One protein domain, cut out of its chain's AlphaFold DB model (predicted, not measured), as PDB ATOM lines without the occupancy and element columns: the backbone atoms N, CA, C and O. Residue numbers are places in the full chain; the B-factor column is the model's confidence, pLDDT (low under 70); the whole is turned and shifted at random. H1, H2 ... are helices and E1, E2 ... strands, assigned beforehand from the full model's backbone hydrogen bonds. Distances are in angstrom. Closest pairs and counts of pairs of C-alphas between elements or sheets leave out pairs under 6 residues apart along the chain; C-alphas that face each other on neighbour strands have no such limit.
ATOM      1  N   ASP A  15     228.650 227.004 305.872       83.56
ATOM      2  CA  ASP A  15     229.122 228.389 305.800       83.56
ATOM      3  C   ASP A  15     228.166 229.423 306.427       83.56
ATOM      4  O   ASP A  15     228.555 230.570 306.651       83.56
ATOM      5  N   LEU A  16     226.903 229.056 306.680       89.12
ATOM      6  CA  LEU A  16     225.897 229.935 307.296       89.12
ATOM      7  C   LEU A  16     225.572 229.564 308.744       89.12
ATOM      8  O   LEU A  16     224.984 230.378 309.462       89.12
ATOM      9  N   GLY A  17     225.989 228.377 309.179       88.56
ATOM     10  CA  GLY A  17     225.783 227.886 310.533       88.56
ATOM     11  C   GLY A  17     224.361 227.371 310.816       88.56
ATOM     12  O   GLY A  17     223.442 227.557 310.011       88.56
ATOM     13  N   PRO A  18     224.184 226.711 311.975       86.62
ATOM     14  CA  PRO A  18     222.972 225.966 312.331       86.62
ATOM     15  C   PRO A  18     221.716 226.824 312.481       86.62
ATOM     16  O   PRO A  18     220.627 226.372 312.140       86.62
ATOM     17  N   ASP A  19     221.869 228.078 312.903       90.38
ATOM     18  CA  ASP A  19     220.755 229.002 313.151       90.38
ATOM     19  C   ASP A  19     220.475 229.917 311.942       90.38
ATOM     20  O   ASP A  19     220.043 231.066 312.073       90.38
ATOM     21  N   SER A  20     220.787 229.434 310.740       93.25
ATOM     22  CA  SER A  20     220.527 230.145 309.491       93.25
ATOM     23  C   SER A  20     219.037 230.167 309.154       93.25
ATOM     24  O   SER A  20     218.295 229.217 309.395       93.25
ATOM     25  N   LEU A  21     218.585 231.278 308.570       95.31
ATOM     26  CA  LEU A  21     217.177 231.527 308.275       95.31
ATOM     27  C   LEU A  21     216.937 231.755 306.787       95.31
ATOM     28  O   LEU A  21     217.689 232.474 306.116       95.31
ATOM     29  N   ALA A  22     215.826 231.187 306.315       94.19
ATOM     30  CA  ALA A  22     215.251 231.412 304.998       94.19
ATOM     31  C   ALA A  22     213.958 232.223 305.109       94.19
ATOM     32  O   ALA A  22     213.104 231.924 305.944       94.19
ATOM     33  N   VAL A  23     213.797 233.199 304.218       95.62
ATOM     34  CA  VAL A  23     212.512 233.852 303.941       95.62
ATOM     35  C   VAL A  23     212.206 233.753 302.453       95.62
ATOM     36  O   VAL A  23     213.122 233.774 301.632       95.62
ATOM     37  N   LEU A  24     210.933 233.648 302.092       95.56
ATOM     38  CA  LEU A  24     210.472 233.462 300.722       95.56
ATOM     39  C   LEU A  24     209.127 234.146 300.474       95.56
ATOM     40  O   LEU A  24     208.274 234.212 301.353       95.56
ATOM     41  N   SER A  25     208.931 234.618 299.249       93.94
ATOM     42  CA  SER A  25     207.664 235.135 298.739       93.94
ATOM     43  C   SER A  25     207.590 234.880 297.235       93.94
ATOM     44  O   SER A  25     208.382 235.419 296.453       93.94
ATOM     45  N   GLY A  26     206.672 233.997 296.831       93.00
ATOM     46  CA  GLY A  26     206.569 233.513 295.454       93.00
ATOM     47  C   GLY A  26     207.897 232.913 294.955       93.00
ATOM     48  O   GLY A  26     208.459 232.058 295.638       93.00
ATOM     49  N   PRO A  27     208.430 233.354 293.797       90.56
ATOM     50  CA  PRO A  27     209.699 232.863 293.255       90.56
ATOM     51  C   PRO A  27     210.937 233.546 293.863       90.56
ATOM     52  O   PRO A  27     212.050 233.337 293.376       90.56
ATOM     53  N   THR A  28     210.756 234.412 294.865       90.31
ATOM     54  CA  THR A  28     211.844 235.142 295.521       90.31
ATOM     55  C   THR A  28     212.154 234.516 296.868       90.31
ATOM     56  O   THR A  28     211.252 234.354 297.685       90.31
ATOM     57  N   PHE A  29     213.422 234.244 297.152       93.56
ATOM     58  CA  PHE A  29     213.855 233.787 298.470       93.56
ATOM     59  C   PHE A  29     215.181 234.417 298.877       93.56
ATOM     60  O   PHE A  29     215.983 234.826 298.037       93.56
ATOM     61  N   LEU A  30     215.408 234.504 300.184       93.75
ATOM     62  CA  LEU A  30     216.667 234.929 300.766       93.75
ATOM     63  C   LEU A  30     217.102 233.952 301.847       93.75
ATOM     64  O   LEU A  30     216.334 233.673 302.765       93.75
ATOM     65  N   TYR A  31     218.357 233.508 301.766       94.56
ATOM     66  CA  TYR A  31     218.992 232.699 302.805       94.56
ATOM     67  C   TYR A  31     220.172 233.428 303.456       94.56
ATOM     68  O   TYR A  31     220.964 234.061 302.756       94.56
ATOM     69  N   SER A  32     220.264 233.380 304.786       95.12
ATOM     70  CA  SER A  32     221.242 234.133 305.589       95.12
ATOM     71  C   SER A  32     221.581 233.420 306.894       95.12
ATOM     72  O   SER A  32     220.808 232.585 307.353       95.12
ATOM     73  N   ASN A  33     222.703 233.777 307.511       95.50
ATOM     74  CA  ASN A  33     223.101 233.254 308.815       95.50
ATOM     75  C   ASN A  33     222.252 233.843 309.966       95.50
ATOM     76  O   ASN A  33     221.366 234.682 309.769       95.50
ATOM     77  N   ALA A  34     222.583 233.446 311.192       95.81
ATOM     78  CA  ALA A  34     221.901 233.851 312.419       95.81
ATOM     79  C   ALA A  34     222.023 235.347 312.765       95.81
ATOM     80  O   ALA A  34     221.183 235.890 313.481       95.81
ATOM     81  N   THR A  35     223.039 236.054 312.253       95.56
ATOM     82  CA  THR A  35     223.115 237.517 312.398       95.56
ATOM     83  C   THR A  35     222.234 238.234 311.378       95.56
ATOM     84  O   THR A  35     222.026 239.441 311.505       95.56
ATOM     85  N   GLY A  36     221.696 237.517 310.386       94.38
ATOM     86  CA  GLY A  36     220.999 238.052 309.216       94.38
ATOM     87  C   GLY A  36     221.942 238.432 308.076       94.38
ATOM     88  O   GLY A  36     221.512 239.049 307.095       94.38
ATOM     89  N   ASP A  37     223.221 238.091 308.187       93.88
ATOM     90  CA  ASP A  37     224.218 238.337 307.160       93.88
ATOM     91  C   ASP A  37     224.222 237.240 306.093       93.88
ATOM     92  O   ASP A  37     223.916 236.071 306.321       93.88
ATOM     93  N   VAL A  38     224.598 237.647 304.892       92.69
ATOM     94  CA  VAL A  38     224.974 236.803 303.772       92.69
ATOM     95  C   VAL A  38     226.475 237.009 303.571       92.69
ATOM     96  O   VAL A  38     226.872 238.010 302.959       92.69
ATOM     97  N   PRO A  39     227.323 236.122 304.114       89.31
ATOM     98  CA  PRO A  39     228.753 236.157 303.862       89.31
ATOM     99  C   PRO A  39     229.029 236.032 302.354       89.31
ATOM    100  O   PRO A  39     228.444 235.159 301.703       89.31
ATOM    101  N   PRO A  40     229.897 236.878 301.771       84.38
ATOM    102  CA  PRO A  40     230.294 236.737 300.375       84.38
ATOM    103  C   PRO A  40     230.876 235.346 300.105       84.38
ATOM    104  O   PRO A  40     231.689 234.860 300.885       84.38
ATOM    105  N   GLY A  41     230.467 234.718 299.003       84.56
ATOM    106  CA  GLY A  41     230.922 233.372 298.635       84.56
ATOM    107  C   GLY A  41     230.190 232.230 299.347       84.56
ATOM    108  O   GLY A  41     230.328 231.092 298.914       84.56
ATOM    109  N   SER A  42     229.372 232.516 300.368       89.00
ATOM    110  CA  SER A  42     228.458 231.517 300.932       89.00
ATOM    111  C   SER A  42     227.333 231.185 299.951       89.00
ATOM    112  O   SER A  42     227.063 231.919 298.992       89.00
ATOM    113  N   ILE A  43     226.597 230.112 300.236       89.31
ATOM    114  CA  ILE A  43     225.424 229.779 299.427       89.31
ATOM    115  C   ILE A  43     224.268 230.780 299.605       89.31
ATOM    116  O   ILE A  43     223.393 230.870 298.738       89.31
ATOM    117  N   GLY A  44     224.272 231.546 300.703       91.31
ATOM    118  CA  GLY A  44     223.234 232.514 301.049       91.31
ATOM    119  C   GLY A  44     223.141 233.670 300.060       91.31
ATOM    120  O   GLY A  44     224.074 233.943 299.310       91.31
ATOM    121  N   GLY A  45     222.015 234.373 300.047       90.69
ATOM    122  CA  GLY A  45     221.758 235.451 299.093       90.69
ATOM    123  C   GLY A  45     220.287 235.618 298.767       90.69
ATOM    124  O   GLY A  45     219.478 234.776 299.140       90.69
ATOM    125  N   LEU A  46     219.960 236.710 298.075       91.38
ATOM    126  CA  LEU A  46     218.630 236.951 297.512       91.38
ATOM    127  C   LEU A  46     218.591 236.386 296.094       91.38
ATOM    128  O   LEU A  46     219.413 236.777 295.261       91.38
ATOM    129  N   VAL A  47     217.631 235.514 295.818       89.12
ATOM    130  CA  VAL A  47     217.426 234.869 294.520       89.12
ATOM    131  C   VAL A  47     215.984 235.094 294.078       89.12
ATOM    132  O   VAL A  47     215.072 235.044 294.899       89.12
ATOM    133  N   HIS A  48     215.783 235.359 292.790       88.19
ATOM    134  CA  HIS A  48     214.471 235.485 292.159       88.19
ATOM    135  C   HIS A  48     214.498 234.759 290.818       88.19
ATOM    136  O   HIS A  48     215.358 235.082 290.001       88.19
ATOM    137  N   LEU A  49     213.582 233.810 290.588       90.31
ATOM    138  CA  LEU A  49     213.524 233.028 289.337       90.31
ATOM    139  C   LEU A  49     214.913 232.489 288.933       90.31
ATOM    140  O   LEU A  49     215.438 232.819 287.871       90.31
ATOM    141  N   ASP A  50     215.556 231.772 289.857       87.56
ATOM    142  CA  ASP A  50     216.904 231.189 289.717       87.56
ATOM    143  C   ASP A  50     218.042 232.184 289.424       87.56
ATOM    144  O   ASP A  50     219.196 231.806 289.215       87.56
ATOM    145  N   THR A  51     217.760 233.484 289.492       85.06
ATOM    146  CA  THR A  51     218.751 234.544 289.320       85.06
ATOM    147  C   THR A  51     219.167 235.099 290.673       85.06
ATOM    148  O   THR A  51     218.358 235.660 291.415       85.06
ATOM    149  N   ARG A  52     220.457 234.987 291.005       84.50
ATOM    150  CA  ARG A  52     221.023 235.565 292.232       84.50
ATOM    151  C   ARG A  52     221.159 237.085 292.101       84.50
ATOM    152  O   ARG A  52     221.995 237.579 291.347       84.50
ATOM    153  N   LEU A  53     220.355 237.809 292.876       85.50
ATOM    154  CA  LEU A  53     220.276 239.272 292.908       85.50
ATOM    155  C   LEU A  53     221.178 239.899 293.977       85.50
ATOM    156  O   LEU A  53     221.635 241.023 293.803       85.50
ATOM    157  N   ILE A  54     221.420 239.198 295.092       86.75
ATOM    158  CA  ILE A  54     222.355 239.621 296.147       86.75
ATOM    159  C   ILE A  54     223.239 238.430 296.512       86.75
ATOM    160  O   ILE A  54     222.733 237.384 296.911       86.75
ATOM    161  N   SER A  55     224.556 238.597 296.391       85.00
ATOM    162  CA  SER A  55     225.576 237.588 296.727       85.00
ATOM    163  C   SER A  55     226.310 237.860 298.044       85.00
ATOM    164  O   SER A  55     227.116 237.046 298.481       85.00
ATOM    165  N   GLY A  56     226.055 239.008 298.672       86.19
ATOM    166  CA  GLY A  56     226.607 239.349 299.973       86.19
ATOM    167  C   GLY A  56     225.862 240.516 300.604       86.19
ATOM    168  O   GLY A  56     225.511 241.484 299.925       86.19
ATOM    169  N   TRP A  57     225.614 240.402 301.901       90.81
ATOM    170  CA  TRP A  57     224.825 241.341 302.686       90.81
ATOM    171  C   TRP A  57     225.290 241.287 304.131       90.81
ATOM    172  O   TRP A  57     224.986 240.326 304.819       90.81
ATOM    173  N   SER A  58     226.029 242.277 304.612       89.81
ATOM    174  CA  SER A  58     226.553 242.218 305.983       89.81
ATOM    175  C   SER A  58     226.338 243.518 306.733       89.81
ATOM    176  O   SER A  58     226.577 244.584 306.155       89.81
ATOM    177  N   LEU A  59     225.969 243.427 308.009       87.88
ATOM    178  CA  LEU A  59     225.906 244.555 308.933       87.88
ATOM    179  C   LEU A  59     227.052 244.479 309.948       87.88
ATOM    180  O   LEU A  59     227.152 243.518 310.704       87.88
ATOM    181  N   THR A  60     227.880 245.519 310.006       85.69
ATOM    182  CA  THR A  60     228.955 245.644 311.001       85.69
ATOM    183  C   THR A  60     228.796 246.904 311.844       85.69
ATOM    184  O   THR A  60     228.282 247.920 311.368       85.69
ATOM    185  N   VAL A  61     229.261 246.843 313.094       82.56
ATOM    186  CA  VAL A  61     229.413 248.012 313.974       82.56
ATOM    187  C   VAL A  61     230.889 248.197 314.280       82.56
ATOM    188  O   VAL A  61     231.534 247.247 314.710       82.56
ATOM    189  N   ASN A  62     231.446 249.388 314.039       81.94
ATOM    190  CA  ASN A  62     232.896 249.635 314.166       81.94
ATOM    191  C   ASN A  62     233.754 248.589 313.421       81.94
ATOM    192  O   ASN A  62     234.839 248.230 313.866       81.94
ATOM    193  N   GLY A  63     233.250 248.061 312.299       81.88
ATOM    194  CA  GLY A  63     233.907 246.999 311.528       81.88
ATOM    195  C   GLY A  63     233.808 245.593 312.140       81.88
ATOM    196  O   GLY A  63     234.172 244.628 311.473       81.88
ATOM    197  N   GLY A  64     233.280 245.464 313.359       84.94
ATOM    198  CA  GLY A  64     233.076 244.200 314.055       84.94
ATOM    199  C   GLY A  64     231.752 243.516 313.721       84.94
ATOM    200  O   GLY A  64     230.751 244.171 313.404       84.94
ATOM    201  N   ALA A  65     231.759 242.184 313.812       89.56
ATOM    202  CA  ALA A  65     230.563 241.352 313.740       89.56
ATOM    203  C   ALA A  65     229.710 241.500 315.010       89.56
ATOM    204  O   ALA A  65     230.209 241.851 316.078       89.56
ATOM    205  N   LEU A  66     228.413 241.233 314.883       94.06
ATOM    206  CA  LEU A  66     227.452 241.350 315.976       94.06
ATOM    207  C   LEU A  66     227.233 240.006 316.676       94.06
ATOM    208  O   LEU A  66     227.387 238.944 316.079       94.06
ATOM    209  N   LEU A  67     226.823 240.074 317.938       96.44
ATOM    210  CA  LEU A  67     226.396 238.932 318.736       96.44
ATOM    211  C   LEU A  67     224.908 238.671 318.507       96.44
ATOM    212  O   LEU A  67     224.098 239.599 318.561       96.44
ATOM    213  N   VAL A  68     224.540 237.410 318.288       97.31
ATOM    214  CA  VAL A  68     223.141 236.996 318.145       97.31
ATOM    215  C   VAL A  68     222.526 236.815 319.525       97.31
ATOM    216  O   VAL A  68     223.036 236.048 320.334       97.31
ATOM    217  N   LEU A  69     221.421 237.514 319.792       96.69
ATOM    218  CA  LEU A  69     220.591 237.265 320.974       96.69
ATOM    219  C   LEU A  69     219.373 236.413 320.619       96.69
ATOM    220  O   LEU A  69     218.945 235.577 321.409       96.69
ATOM    221  N   ARG A  70     218.794 236.652 319.437       96.94
ATOM    222  CA  ARG A  70     217.671 235.885 318.887       96.94
ATOM    223  C   ARG A  70     217.595 236.080 317.379       96.94
ATOM    224  O   ARG A  70     217.726 237.207 316.905       96.94
ATOM    225  N   ALA A  71     217.302 235.016 316.649       97.00
ATOM    226  CA  ALA A  71     216.965 235.061 315.234       97.00
ATOM    227  C   ALA A  71     215.728 234.195 315.013       97.00
ATOM    228  O   ALA A  71     215.667 233.074 315.509       97.00
ATOM    229  N   GLU A  72     214.727 234.723 314.315       96.69
ATOM    230  CA  GLU A  72     213.519 233.960 314.012       96.69
ATOM    231  C   GLU A  72     212.840 234.430 312.727       96.69
ATOM    232  O   GLU A  72     212.862 235.612 312.371       96.69
ATOM    233  N   THR A  73     212.186 233.491 312.056       96.31
ATOM    234  CA  THR A  73     211.204 233.784 311.014       96.31
ATOM    235  C   THR A  73     209.900 234.217 311.689       96.31
ATOM    236  O   THR A  73     209.397 233.503 312.553       96.31
ATOM    237  N   ILE A  74     209.367 235.388 311.323       96.31
ATOM    238  CA  ILE A  74     208.068 235.874 311.830       96.31
ATOM    239  C   ILE A  74     206.938 235.282 310.981       96.31
ATOM    240  O   ILE A  74     206.002 234.703 311.516       96.31
ATOM    241  N   ASP A  75     207.075 235.401 309.661       95.88
ATOM    242  CA  ASP A  75     206.231 234.782 308.638       95.88
ATOM    243  C   ASP A  75     207.140 234.210 307.549       95.88
ATOM    244  O   ASP A  75     208.285 234.630 307.426       95.88
ATOM    245  N   HIS A  76     206.640 233.330 306.681       95.44
ATOM    246  CA  HIS A  76     207.442 232.767 305.584       95.44
ATOM    247  C   HIS A  76     208.189 233.828 304.750       95.44
ATOM    248  O   HIS A  76     209.296 233.563 304.299       95.44
ATOM    249  N   TYR A  77     207.643 235.039 304.606       94.88
ATOM    250  CA  TYR A  77     208.237 236.157 303.867       94.88
ATOM    251  C   TYR A  77     209.013 237.174 304.734       94.88
ATOM    252  O   TYR A  77     209.532 238.162 304.201       94.88
ATOM    253  N   SER A  78     209.092 236.993 306.058       96.94
ATOM    254  CA  SER A  78     209.710 237.965 306.971       96.94
ATOM    255  C   SER A  78     210.477 237.345 308.144       96.94
ATOM    256  O   SER A  78     210.115 236.308 308.690       96.94
ATOM    257  N   ALA A  79     211.553 238.009 308.569       97.69
ATOM    258  CA  ALA A  79     212.395 237.554 309.674       97.69
ATOM    259  C   ALA A  79     212.853 238.709 310.564       97.69
ATOM    260  O   ALA A  79     212.994 239.854 310.113       97.69
ATOM    261  N   GLN A  80     213.128 238.391 311.826       97.38
ATOM    262  CA  GLN A  80     213.698 239.303 312.802       97.38
ATOM    263  C   GLN A  80     215.006 238.761 313.370       97.38
ATOM    264  O   GLN A  80     215.114 237.593 313.733       97.38
ATOM    265  N   TYR A  81     215.968 239.667 313.530       97.56
ATOM    266  CA  TYR A  81     217.244 239.402 314.185       97.56
ATOM    267  C   TYR A  81     217.439 240.424 315.299       97.56
ATOM    268  O   TYR A  81     217.438 241.632 315.048       97.56
ATOM    269  N   VAL A  82     217.575 239.950 316.531       97.25
ATOM    270  CA  VAL A  82     217.884 240.750 317.717       97.25
ATOM    271  C   VAL A  82     219.338 240.498 318.068       97.25
ATOM    272  O   VAL A  82     219.728 239.362 318.342       97.25
ATOM    273  N   LEU A  83     220.137 241.558 318.030       96.69
ATOM    274  CA  LEU A  83     221.587 241.482 318.103       96.69
ATOM    275  C   LEU A  83     222.138 242.464 319.138       96.69
ATOM    276  O   LEU A  83     221.482 243.439 319.516       96.69
ATOM    277  N   SER A  84     223.376 242.217 319.543       95.75
ATOM    278  CA  SER A  84     224.161 243.073 320.427       95.75
ATOM    279  C   SER A  84     225.576 243.246 319.879       95.75
ATOM    280  O   SER A  84     225.987 242.533 318.964       95.75
ATOM    281  N   ASN A  85     226.337 244.195 320.412       93.75
ATOM    282  CA  ASN A  85     227.747 244.345 320.065       93.75
ATOM    283  C   ASN A  85     228.651 243.534 321.019       93.75
ATOM    284  O   ASN A  85     228.390 243.527 322.226       93.75
ATOM    285  N   PRO A  86     229.737 242.913 320.519       93.75
ATOM    286  CA  PRO A  86     230.830 242.447 321.372       93.75
ATOM    287  C   PRO A  86     231.628 243.638 321.923       93.75
ATOM    288  O   PRO A  86     231.342 244.791 321.587       93.75
ATOM    289  N   GLU A  87     232.640 243.378 322.751       92.75
ATOM    290  CA  GLU A  87     233.635 244.405 323.076       92.75
ATOM    291  C   GLU A  87     234.326 244.854 321.778       92.75
ATOM    292  O   GLU A  87     234.886 244.040 321.042       92.75
ATOM    293  N   LEU A  88     234.235 246.145 321.462       88.00
ATOM    294  CA  LEU A  88     234.757 246.738 320.233       88.00
ATOM    295  C   LEU A  88     235.515 248.029 320.561       88.00
ATOM    296  O   LEU A  88     235.245 248.655 321.587       88.00
ATOM    297  N   PRO A  89     236.429 248.496 319.691       83.81
ATOM    298  CA  PRO A  89     237.143 249.748 319.921       83.81
ATOM    299  C   PRO A  89     236.184 250.911 320.216       83.81
ATOM    300  O   PRO A  89     235.301 251.232 319.416       83.81
ATOM    301  N   GLY A  90     236.337 251.514 321.400       83.19
ATOM    302  CA  GLY A  90     235.493 252.613 321.878       83.19
ATOM    303  C   GLY A  90     234.051 252.224 322.223       83.19
ATOM    304  O   GLY A  90     233.230 253.117 322.451       83.19
ATOM    305  N   LEU A  91     233.718 250.930 322.260       83.25
ATOM    306  CA  LEU A  91     232.365 250.406 322.396       83.25
ATOM    307  C   LEU A  91     232.296 249.185 323.338       83.25
ATOM    308  O   LEU A  91     232.550 248.068 322.892       83.25
ATOM    309  N   PRO A  92     231.882 249.391 324.609       89.50
ATOM    310  CA  PRO A  92     231.779 248.321 325.596       89.50
ATOM    311  C   PRO A  92     230.792 247.235 325.182       89.50
ATOM    312  O   PRO A  92     229.758 247.542 324.566       89.50
ATOM    313  N   LEU A  93     231.069 245.999 325.588       92.44
ATOM    314  CA  LEU A  93     230.195 244.840 325.435       92.44
ATOM    315  C   LEU A  93     228.741 245.167 325.818       92.44
ATOM    316  O   LEU A  93     228.474 245.767 326.860       92.44
ATOM    317  N   ASN A  94     227.789 244.756 324.976       93.12
ATOM    318  CA  ASN A  94     226.346 244.899 325.218       93.12
ATOM    319  C   ASN A  94     225.831 246.332 325.442       93.12
ATOM    320  O   ASN A  94     224.746 246.537 325.990       93.12
ATOM    321  N   SER A  95     226.571 247.342 324.988       88.81
ATOM    322  CA  SER A  95     226.151 248.741 325.106       88.81
ATOM    323  C   SER A  95     225.219 249.215 323.980       88.81
ATOM    324  O   SER A  95     224.643 250.304 324.084       88.81
ATOM    325  N   LEU A  96     225.021 248.405 322.934       88.00
ATOM    326  CA  LEU A  96     224.073 248.622 321.841       88.00
ATOM    327  C   LEU A  96     223.131 247.428 321.683       88.00
ATOM    328  O   LEU A  96     223.568 246.288 321.580       88.00
ATOM    329  N   GLY A  97     221.839 247.719 321.559       88.94
ATOM    330  CA  GLY A  97     220.836 246.772 321.080       88.94
ATOM    331  C   GLY A  97     220.499 247.057 319.624       88.94
ATOM    332  O   GLY A  97     220.204 248.202 319.269       88.94
ATOM    333  N   LEU A  98     220.513 246.023 318.787       92.94
ATOM    334  CA  LEU A  98     220.163 246.112 317.375       92.94
ATOM    335  C   LEU A  98     218.981 245.205 317.058       92.94
ATOM    336  O   LEU A  98     218.880 244.087 317.563       92.94
ATOM    337  N   ARG A  99     218.099 245.678 316.181       93.12
ATOM    338  CA  ARG A  99     217.019 244.869 315.622       93.12
ATOM    339  C   ARG A  99     216.980 245.019 314.113       93.12
ATOM    340  O   ARG A  99     216.815 246.128 313.612       93.12
ATOM    341  N   ARG A 100     217.104 243.906 313.399       95.25
ATOM    342  CA  ARG A 100     216.900 243.828 311.951       95.25
ATOM    343  C   ARG A 100     215.525 243.226 311.702       95.25
ATOM    344  O   ARG A 100     215.211 242.183 312.265       95.25
ATOM    345  N   LEU A 101     214.724 243.886 310.880       95.19
ATOM    346  CA  LEU A 101     213.450 243.385 310.374       95.19
ATOM    347  C   LEU A 101     213.574 243.263 308.864       95.19
ATOM    348  O   LEU A 101     213.743 244.272 308.174       95.19
ATOM    349  N   ARG A 102     213.521 242.032 308.373       95.19
ATOM    350  CA  ARG A 102     213.667 241.677 306.966       95.19
ATOM    351  C   ARG A 102     212.317 241.288 306.382       95.19
ATOM    352  O   ARG A 102     211.576 240.538 307.007       95.19
ATOM    353  N   TYR A 103     212.049 241.751 305.166       95.06
ATOM    354  CA  TYR A 103     210.875 241.404 304.372       95.06
ATOM    355  C   TYR A 103     211.279 241.145 302.913       95.06
ATOM    356  O   TYR A 103     212.055 241.914 302.330       95.06
ATOM    357  N   VAL A 104     210.738 240.073 302.334       89.69
ATOM    358  CA  VAL A 104     210.867 239.716 300.916       89.69
ATOM    359  C   VAL A 104     209.469 239.642 300.297       89.69
ATOM    360  O   VAL A 104     208.598 238.961 300.817       89.69
ATOM    361  N   GLY A 105     209.248 240.340 299.185       85.31
ATOM    362  CA  GLY A 105     207.968 240.394 298.467       85.31
ATOM    363  C   GLY A 105     208.163 241.030 297.094       85.31
ATOM    364  O   GLY A 105     209.021 240.581 296.338       85.31
ATOM    365  N   ASP A 106     207.497 242.158 296.826       78.19
ATOM    366  CA  ASP A 106     207.731 243.013 295.637       78.19
ATOM    367  C   ASP A 106     209.114 243.716 295.628       78.19
ATOM    368  O   ASP A 106     209.388 244.669 294.886       78.19
ATOM    369  N   GLY A 107     210.019 243.259 296.484       80.88
ATOM    370  CA  GLY A 107     211.353 243.779 296.691       80.88
ATOM    371  C   GLY A 107     212.001 243.154 297.917       80.88
ATOM    372  O   GLY A 107     211.422 242.310 298.605       80.88
ATOM    373  N   PHE A 108     213.218 243.605 298.195       86.25
ATOM    374  CA  PHE A 108     213.934 243.281 299.416       86.25
ATOM    375  C   PHE A 108     214.003 244.517 300.310       86.25
ATOM    376  O   PHE A 108     214.512 245.576 299.920       86.25
ATOM    377  N   HIS A 109     213.465 244.376 301.516       88.31
ATOM    378  CA  HIS A 109     213.337 245.458 302.477       88.31
ATOM    379  C   HIS A 109     213.982 245.033 303.788       88.31
ATOM    380  O   HIS A 109     213.662 243.977 304.336       88.31
ATOM    381  N   GLU A 110     214.863 245.877 304.315       87.19
ATOM    382  CA  GLU A 110     215.453 245.647 305.623       87.19
ATOM    383  C   GLU A 110     215.457 246.923 306.455       87.19
ATOM    384  O   GLU A 110     216.015 247.956 306.079       87.19
ATOM    385  N   ARG A 111     214.816 246.856 307.620       86.62
ATOM    386  CA  ARG A 111     214.827 247.920 308.618       86.62
ATOM    387  C   ARG A 111     215.796 247.539 309.724       86.62
ATOM    388  O   ARG A 111     215.654 246.480 310.325       86.62
ATOM    389  N   VAL A 112     216.735 248.430 310.016       86.56
ATOM    390  CA  VAL A 112     217.697 248.282 311.106       86.56
ATOM    391  C   VAL A 112     217.408 249.346 312.157       86.56
ATOM    392  O   VAL A 112     217.418 250.550 311.889       86.56
ATOM    393  N   GLU A 113     217.128 248.900 313.371       84.69
ATOM    394  CA  GLU A 113     216.927 249.748 314.537       84.69
ATOM    395  C   GLU A 113     218.114 249.593 315.479       84.69
ATOM    396  O   GLU A 113     218.542 248.476 315.762       84.69
ATOM    397  N   LEU A 114     218.618 250.715 315.982       84.62
ATOM    398  CA  LEU A 114     219.725 250.779 316.926       84.62
ATOM    399  C   LEU A 114     219.284 251.523 318.186       84.62
ATOM    400  O   LEU A 114     218.695 252.609 318.121       84.62
ATOM    401  N   ILE A 115     219.608 250.955 319.339       82.00
ATOM    402  CA  ILE A 115     219.380 251.543 320.655       82.00
ATOM    403  C   ILE A 115     220.716 251.574 321.383       82.00
ATOM    404  O   ILE A 115     221.351 250.538 321.538       82.00
ATOM    405  N   SER A 116     221.123 252.751 321.854       82.75
ATOM    406  CA  SER A 116     222.252 252.863 322.780       82.75
ATOM    407  C   SER A 116     221.774 252.763 324.224       82.75
ATOM    408  O   SER A 116     220.821 253.448 324.610       82.75
ATOM    409  N   PHE A 117     222.463 251.942 325.014       81.56
ATOM    410  CA  PHE A 117     222.297 251.846 326.465       81.56
ATOM    411  C   PHE A 117     223.351 252.645 327.234       81.56
ATOM    412  O   PHE A 117     223.347 252.641 328.462       81.56
ATOM    413  N   ARG A 118     224.239 253.364 326.533       69.88
ATOM    414  CA  ARG A 118     225.202 254.251 327.190       69.88
ATOM    415  C   ARG A 118     224.520 255.483 327.770       69.88
ATOM    416  O   ARG A 118     223.559 256.007 327.206       69.88
ATOM    417  N   LEU A 119     225.087 255.974 328.866       53.03
ATOM    418  CA  LEU A 119     224.666 257.206 329.526       53.03
ATOM    419  C   LEU A 119     225.135 258.472 328.771       53.03
ATOM    420  O   LEU A 119     224.679 259.571 329.055       53.03
ATOM    421  N   GLU A 120     225.989 258.336 327.754       49.53
ATOM    422  CA  GLU A 120     226.644 259.464 327.081       49.53
ATOM    423  C   GLU A 120     226.296 259.547 325.581       49.53
ATOM    424  O   GLU A 120     225.890 258.567 324.947       49.53
ATOM    425  N   ARG A 121     226.399 260.758 325.012       40.88
ATOM    426  CA  ARG A 121     225.896 261.115 323.672       40.88
ATOM    427  C   ARG A 121     226.526 260.255 322.565       40.88
ATOM    428  O   ARG A 121     227.729 260.291 322.342       40.88
ATOM    429  N   VAL A 122     225.677 259.601 321.768       43.78
ATOM    430  CA  VAL A 122     226.072 258.840 320.570       43.78
ATOM    431  C   VAL A 122     225.774 259.636 319.297       43.78
ATOM    432  O   VAL A 122     224.615 259.954 319.022       43.78
ATOM    433  N   ARG A 123     226.810 259.946 318.504       41.22
ATOM    434  CA  ARG A 123     226.664 260.238 317.067       41.22
ATOM    435  C   ARG A 123     226.844 258.913 316.328       41.22
ATOM    436  O   ARG A 123     227.862 258.265 316.524       41.22
ATOM    437  N   GLY A 124     225.859 258.512 315.533       38.38
ATOM    438  CA  GLY A 124     225.933 257.320 314.691       38.38
ATOM    439  C   GLY A 124     225.359 257.635 313.318       38.38
ATOM    440  O   GLY A 124     224.313 258.282 313.220       38.38
ATOM    441  N   GLY A 125     226.061 257.210 312.273       37.44
ATOM    442  CA  GLY A 125     225.579 257.202 310.897       37.44
ATOM    443  C   GLY A 125     225.419 255.755 310.447       37.44
ATOM    444  O   GLY A 125     226.325 254.949 310.631       37.44
ATOM    445  N   ALA A 126     224.263 255.409 309.883       39.50
ATOM    446  CA  ALA A 126     224.097 254.144 309.178       39.50
ATOM    447  C   ALA A 126     224.457 254.375 307.707       39.50
ATOM    448  O   ALA A 126     223.664 254.938 306.949       39.50
ATOM    449  N   ALA A 127     225.654 253.963 307.303       36.22
ATOM    450  CA  ALA A 127     226.056 253.949 305.907       36.22
ATOM    451  C   ALA A 127     225.702 252.581 305.316       36.22
ATOM    452  O   ALA A 127     226.482 251.630 305.347       36.22
ATOM    453  N   ALA A 128     224.495 252.471 304.765       38.88
ATOM    454  CA  ALA A 128     224.186 251.402 303.830       38.88
ATOM    455  C   ALA A 128     224.874 251.726 302.502       38.88
ATOM    456  O   ALA A 128     224.471 252.670 301.818       38.88
ATOM    457  N   GLY A 129     225.916 250.979 302.135       33.41
ATOM    458  CA  GLY A 129     226.591 251.165 300.855       33.41
ATOM    459  C   GLY A 129     225.646 250.902 299.679       33.41
ATOM    460  O   GLY A 129     225.568 249.785 299.183       33.41
ATOM    461  N   ARG A 130     224.934 251.926 299.191       34.94
ATOM    462  CA  ARG A 130     224.261 251.879 297.888       34.94
ATOM    463  C   ARG A 130     225.326 252.067 296.812       34.94
ATOM    464  O   ARG A 130     225.878 253.155 296.675       34.94
ATOM    465  N   ARG A 131     225.609 251.029 296.025       36.03
ATOM    466  CA  ARG A 131     226.444 251.139 294.820       36.03
ATOM    467  C   ARG A 131     225.730 250.492 293.634       36.03
ATOM    468  O   ARG A 131     225.101 249.449 293.780       36.03
ATOM    469  N   ARG A 132     225.771 251.159 292.474       31.12
ATOM    470  CA  ARG A 132     225.216 250.653 291.207       31.12
ATOM    471  C   ARG A 132     225.969 249.382 290.800       31.12
ATOM    472  O   ARG A 132     227.197 249.380 290.794       31.12
ATOM    473  N   GLY A 133     225.219 248.336 290.450       36.53
ATOM    474  CA  GLY A 133     225.731 247.021 290.055       36.53
ATOM    475  C   GLY A 133     225.447 245.954 291.114       36.53
ATOM    476  O   GLY A 133     226.218 245.770 292.047       36.53
ATOM    477  N   LEU A 134     224.346 245.219 290.944       45.44
ATOM    478  CA  LEU A 134     223.809 244.221 291.885       45.44
ATOM    479  C   LEU A 134     224.610 242.924 292.040       45.44
ATOM    480  O   LEU A 134     224.194 242.010 292.735       45.44
ATOM    481  N   ARG A 135     225.792 242.836 291.432       47.75
ATOM    482  CA  ARG A 135     226.630 241.630 291.487       47.75
ATOM    483  C   ARG A 135     227.689 241.664 292.592       47.75
ATOM    484  O   ARG A 135     228.468 240.722 292.707       47.75
ATOM    485  N   ARG A 136     227.758 242.740 293.386       45.94
ATOM    486  CA  ARG A 136     228.770 242.928 294.438       45.94
ATOM    487  C   ARG A 136     228.154 242.921 295.841       45.94
ATOM    488  O   ARG A 136     227.021 243.373 295.994       45.94
ATOM    489  N   PRO A 137     228.893 242.440 296.858       44.03
ATOM    490  CA  PRO A 137     228.416 242.403 298.234       44.03
ATOM    491  C   PRO A 137     228.069 243.808 298.735       44.03
ATOM    492  O   PRO A 137     228.853 244.749 298.583       44.03
ATOM    493  N   VAL A 138     226.892 243.946 299.344       53.22
ATOM    494  CA  VAL A 138     226.454 245.182 299.994       53.22
ATOM    495  C   VAL A 138     226.818 245.097 301.471       53.22
ATOM    496  O   VAL A 138     226.333 244.236 302.201       53.22
ATOM    497  N   ARG A 139     227.681 246.007 301.923       52.34
ATOM    498  CA  ARG A 139     228.069 246.127 303.331       52.34
ATOM    499  C   ARG A 139     227.418 247.369 303.930       52.34
ATOM    500  O   ARG A 139     227.611 248.480 303.430       52.34
ATOM    501  N   GLY A 140     226.622 247.165 304.972       54.34
ATOM    502  CA  GLY A 140     226.158 248.222 305.856       54.34
ATOM    503  C   GLY A 140     227.153 248.391 306.996       54.34
ATOM    504  O   GLY A 140     227.409 247.438 307.728       54.34
ATOM    505  N   GLN A 141     227.705 249.591 307.144       49.16
ATOM    506  CA  GLN A 141     228.502 249.967 308.306       49.16
ATOM    507  C   GLN A 141     227.673 250.918 309.158       49.16
ATOM    508  O   GLN A 141     227.152 251.928 308.675       49.16
ATOM    509  N   VAL A 142     227.555 250.585 310.434       53.75
ATOM    510  CA  VAL A 142     227.105 251.522 311.452       53.75
ATOM    511  C   VAL A 142     228.338 251.923 312.235       53.75
ATOM    512  O   VAL A 142     228.934 251.107 312.937       53.75
ATOM    513  N   ASP A 143     228.734 253.182 312.108       46.56
ATOM    514  CA  ASP A 143     229.771 253.695 312.986       46.56
ATOM    515  C   ASP A 143     229.169 253.806 314.387       46.56
ATOM    516  O   ASP A 143     228.157 254.480 314.622       46.56
ATOM    517  N   GLY A 144     229.772 253.067 315.312       39.97
ATOM    518  CA  GLY A 144     229.581 253.268 316.731       39.97
ATOM    519  C   GLY A 144     230.017 254.684 317.111       39.97
ATOM    520  O   GLY A 144     230.721 255.361 316.358       39.97
ATOM    521  N   PRO A 145     229.590 255.175 318.281       47.66
ATOM    522  CA  PRO A 145     230.040 256.480 318.744       47.66
ATOM    523  C   PRO A 145     231.572 256.529 318.792       47.66
ATOM    524  O   PRO A 145     232.213 255.598 319.281       47.66
ATOM    525  N   GLY A 146     232.137 257.629 318.289       42.31
ATOM    526  CA  GLY A 146     233.560 257.936 318.418       42.31
ATOM    527  C   GLY A 146     233.996 258.124 319.880       42.31
ATOM    528  O   GLY A 146     233.151 258.124 320.783       42.31
ATOM    529  N   PRO A 155     221.940 262.066 330.383       40.25
ATOM    530  CA  PRO A 155     221.727 260.990 329.416       40.25
ATOM    531  C   PRO A 155     220.332 261.039 328.788       40.25
ATOM    532  O   PRO A 155     219.324 260.990 329.491       40.25
ATOM    533  N   ARG A 156     220.232 261.039 327.454       46.88
ATOM    534  CA  ARG A 156     218.972 260.733 326.751       46.88
ATOM    535  C   ARG A 156     219.156 259.487 325.895       46.88
ATOM    536  O   ARG A 156     219.981 259.483 324.982       46.88
ATOM    537  N   ARG A 157     218.347 258.450 326.149       47.09
ATOM    538  CA  ARG A 157     218.262 257.250 325.298       47.09
ATOM    539  C   ARG A 157     217.910 257.681 323.872       47.09
ATOM    540  O   ARG A 157     216.826 258.214 323.640       47.09
ATOM    541  N   ARG A 158     218.806 257.462 322.906       47.50
ATOM    542  CA  ARG A 158     218.524 257.701 321.482       47.50
ATOM    543  C   ARG A 158     218.226 256.385 320.779       47.50
ATOM    544  O   ARG A 158     218.998 255.434 320.867       47.50
ATOM    545  N   ARG A 159     217.108 256.367 320.053       49.47
ATOM    546  CA  ARG A 159     216.800 255.351 319.046       49.47
ATOM    547  C   ARG A 159     217.201 255.918 317.690       49.47
ATOM    548  O   ARG A 159     216.689 256.961 317.294       49.47
ATOM    549  N   LEU A 160     218.119 255.253 317.002       49.84
ATOM    550  CA  LEU A 160     218.432 255.521 315.599       49.84
ATOM    551  C   LEU A 160     217.691 254.480 314.759       49.84
ATOM    552  O   LEU A 160     217.726 253.288 315.061       49.84
ATOM    553  N   ARG A 161     216.980 254.932 313.728       45.66
ATOM    554  CA  ARG A 161     216.279 254.066 312.775       45.66
ATOM    555  C   ARG A 161     216.882 254.291 311.395       45.66
ATOM    556  O   ARG A 161     216.904 255.425 310.927       45.66
ATOM    557  N   ALA A 162     217.343 253.223 310.758       48.75
ATOM    558  CA  ALA A 162     217.776 253.221 309.368       48.75
ATOM    559  C   ALA A 162     216.900 252.238 308.583       48.75
ATOM    560  O   ALA A 162     216.696 251.099 309.002       48.75
ATOM    561  N   VAL A 163     216.354 252.676 307.448       48.03
ATOM    562  CA  VAL A 163     215.554 251.825 306.559       48.03
ATOM    563  C   VAL A 163     216.302 251.675 305.244       48.03
ATOM    564  O   VAL A 163     216.612 252.666 304.582       48.03
ATOM    565  N   LEU A 164     216.599 250.436 304.869       55.84
ATOM    566  CA  LEU A 164     217.251 250.102 303.615       55.84
ATOM    567  C   LEU A 164     216.249 249.414 302.687       55.84
ATOM    568  O   LEU A 164     215.687 248.369 303.003       55.84
ATOM    569  N   LEU A 165     216.008 250.047 301.537       52.53
ATOM    570  CA  LEU A 165     215.000 249.640 300.557       52.53
ATOM    571  C   LEU A 165     215.668 249.335 299.212       52.53
ATOM    572  O   LEU A 165     216.320 250.219 298.629       52.53
ATOM    573  N   LEU A 166     215.475 248.107 298.723       54.84
ATOM    574  CA  LEU A 166     215.894 247.631 297.405       54.84
ATOM    575  C   LEU A 166     214.662 247.111 296.627       54.84
ATOM    576  O   LEU A 166     214.311 245.936 296.739       54.84
ATOM    577  N   PRO A 167     213.983 247.972 295.841       53.94
ATOM    578  CA  PRO A 167     212.776 247.583 295.103       53.94
ATOM    579  C   PRO A 167     213.093 246.608 293.957       53.94
ATOM    580  O   PRO A 167     214.124 246.769 293.294       53.94
ATOM    581  N   ALA A 168     212.191 245.662 293.653       45.62
ATOM    582  CA  ALA A 168     212.421 244.598 292.659       45.62
ATOM    583  C   ALA A 168     212.837 245.110 291.270       45.62
ATOM    584  O   ALA A 168     213.767 244.581 290.663       45.62
ATOM    585  N   ARG A 169     212.236 246.213 290.799       43.38
ATOM    586  CA  ARG A 169     212.577 246.839 289.504       43.38
ATOM    587  C   ARG A 169     214.042 247.266 289.407       43.38
ATOM    588  O   ARG A 169     214.624 247.242 288.330       43.38
ATOM    589  N   ARG A 170     214.654 247.653 290.532       48.41
ATOM    590  CA  ARG A 170     216.086 247.976 290.567       48.41
ATOM    591  C   ARG A 170     216.951 246.730 290.612       48.41
ATOM    592  O   ARG A 170     218.055 246.798 290.094       48.41
ATOM    593  N   LEU A 171     216.470 245.640 291.211       48.06
ATOM    594  CA  LEU A 171     217.213 244.387 291.324       48.06
ATOM    595  C   LEU A 171     217.378 243.679 289.962       48.06
ATOM    596  O   LEU A 171     218.417 243.074 289.724       48.06
ATOM    597  N   LEU A 172     216.384 243.796 289.073       47.19
ATOM    598  CA  LEU A 172     216.311 243.051 287.804       47.19
ATOM    599  C   LEU A 172     216.872 243.786 286.571       47.19
ATOM    600  O   LEU A 172     217.033 243.167 285.528       47.19
ATOM    601  N   GLY A 173     217.200 245.080 286.665       41.38
ATOM    602  CA  GLY A 173     217.908 245.805 285.598       41.38
ATOM    603  C   GLY A 173     217.228 245.829 284.216       41.38
ATOM    604  O   GLY A 173     217.948 245.753 283.225       41.38
TER     605      GLY A 173
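Overview. This is residues 15 to 146 and 155 to 173 of the 223 residues of the protein "GDE_N_bis domain-containing protein" of Micromonospora orduensis (UniProt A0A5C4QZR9). What does the model show at first sight? It is a sandwich of strands: one layer is a broad, twisted sheet of E6, E7, E8, E9 and E12, and the other layer is made by two smaller sheets, E1 to E4 and E5, E11 and E10, with E4 running on into E5. The short helix H1 sits at one end, near Leu 53 of E4 and Gly 107 of E9. What is it made of? The printed part has 151 residues with twelve named strands, E1 to E12, followed by one named helix, H1, and is mostly strand. The orders are E1 E2 E3 E4 and E6 E7 E8 E9 E12, both antiparallel, and E5 E11 E10, mixed. How large is it? It is compact, with a radius of gyration of the C-alphas of 15.3 A, and spans 49 by 32 by 25 A, only just elongated.

Arrangement. How does the first sheet form? E1, residues 21 to 25, E2, residues 28 to 32, E3, residues 45 to 48, and E4, residues 51 to 54, make a meander, each strand the antiparallel neighbour of the one before, in three hairpins. N 23 and O 30 at 3.0 A, N 29 and O 47 at 2.9 A and N 48 and O 51 at 2.9 A are within hydrogen-bond range. E4 runs on at 9 degrees into E5, residues 57 to 61. How do the other two sheets form? E6, residues 67 to 75, E7, residues 78 to 84, E8, residues 96 to 104, and E9, residues 107 to 116, make a second meander, and E12, residues 159 to 167, is the antiparallel neighbour of E9. Across these pairs, N 72 and O 80 at 3.0 A, N 81 and O 100 at 2.9 A, N 101 and O 111 at 2.8 A and N 112 and O 162 at 2.9 A are within range. E11, residues 138 to 142, is parallel to E5, with N 140 and O 58 at 2.8 A, and forms an antiparallel hairpin with E10, residues 126 to 128, with N 127 and O 141 at 2.9 A. How do the sheets stand? They are a stack of sheets, three sheets face to face in turn: the parts of the five-stranded sheet and of the sheet E1 to E4 that face each other are 9.9 A centre to centre, and for the sheet E5 E11 E10 this is 9.8 A. The closest C-alphas of E1 and E7 are those of Val 23 and Ser 78, 5.8 A. Where is H1? H1, residues 168 to 172, is on the sheet E1 to E4 at a height of 9.9 A, only just over E4 with 3 of its 5 C-alphas, and only grazes the five-stranded sheet. Its one O i to N i+4 pair is within hydrogen-bond range.

Along the chain. Where do the elements begin and end? E1 begins at C-alpha 21, (217.177, 231.527, 308.275), and H1 ends at C-alpha 172, (216.311, 243.051, 287.804). How long are the strands? E9, the longest by residues, measures 29.7 A from first to last C-alpha, E8 26.3 A, E12 25.5 A, E6 22.9 A and E7 20.4 A. E1 and E5 each measure 13.9 A.

Size, cuts and confidence. How far does it reach? The C-alphas farthest apart, those of Asp 50 and Pro 155, are 49.9 A apart. Is the printed part unbroken? Residues 147 to 154 are cut out, and C-alphas 146 and 155 are 16.4 A apart. Which links are long? Those from E2 to E3, 12 residues, and from E7 to E8, 11 residues, are long. Where is confidence low? The mean pLDDT of the printed part is 76.3, and residues 118 to 146 and 155 to 173 are under 70.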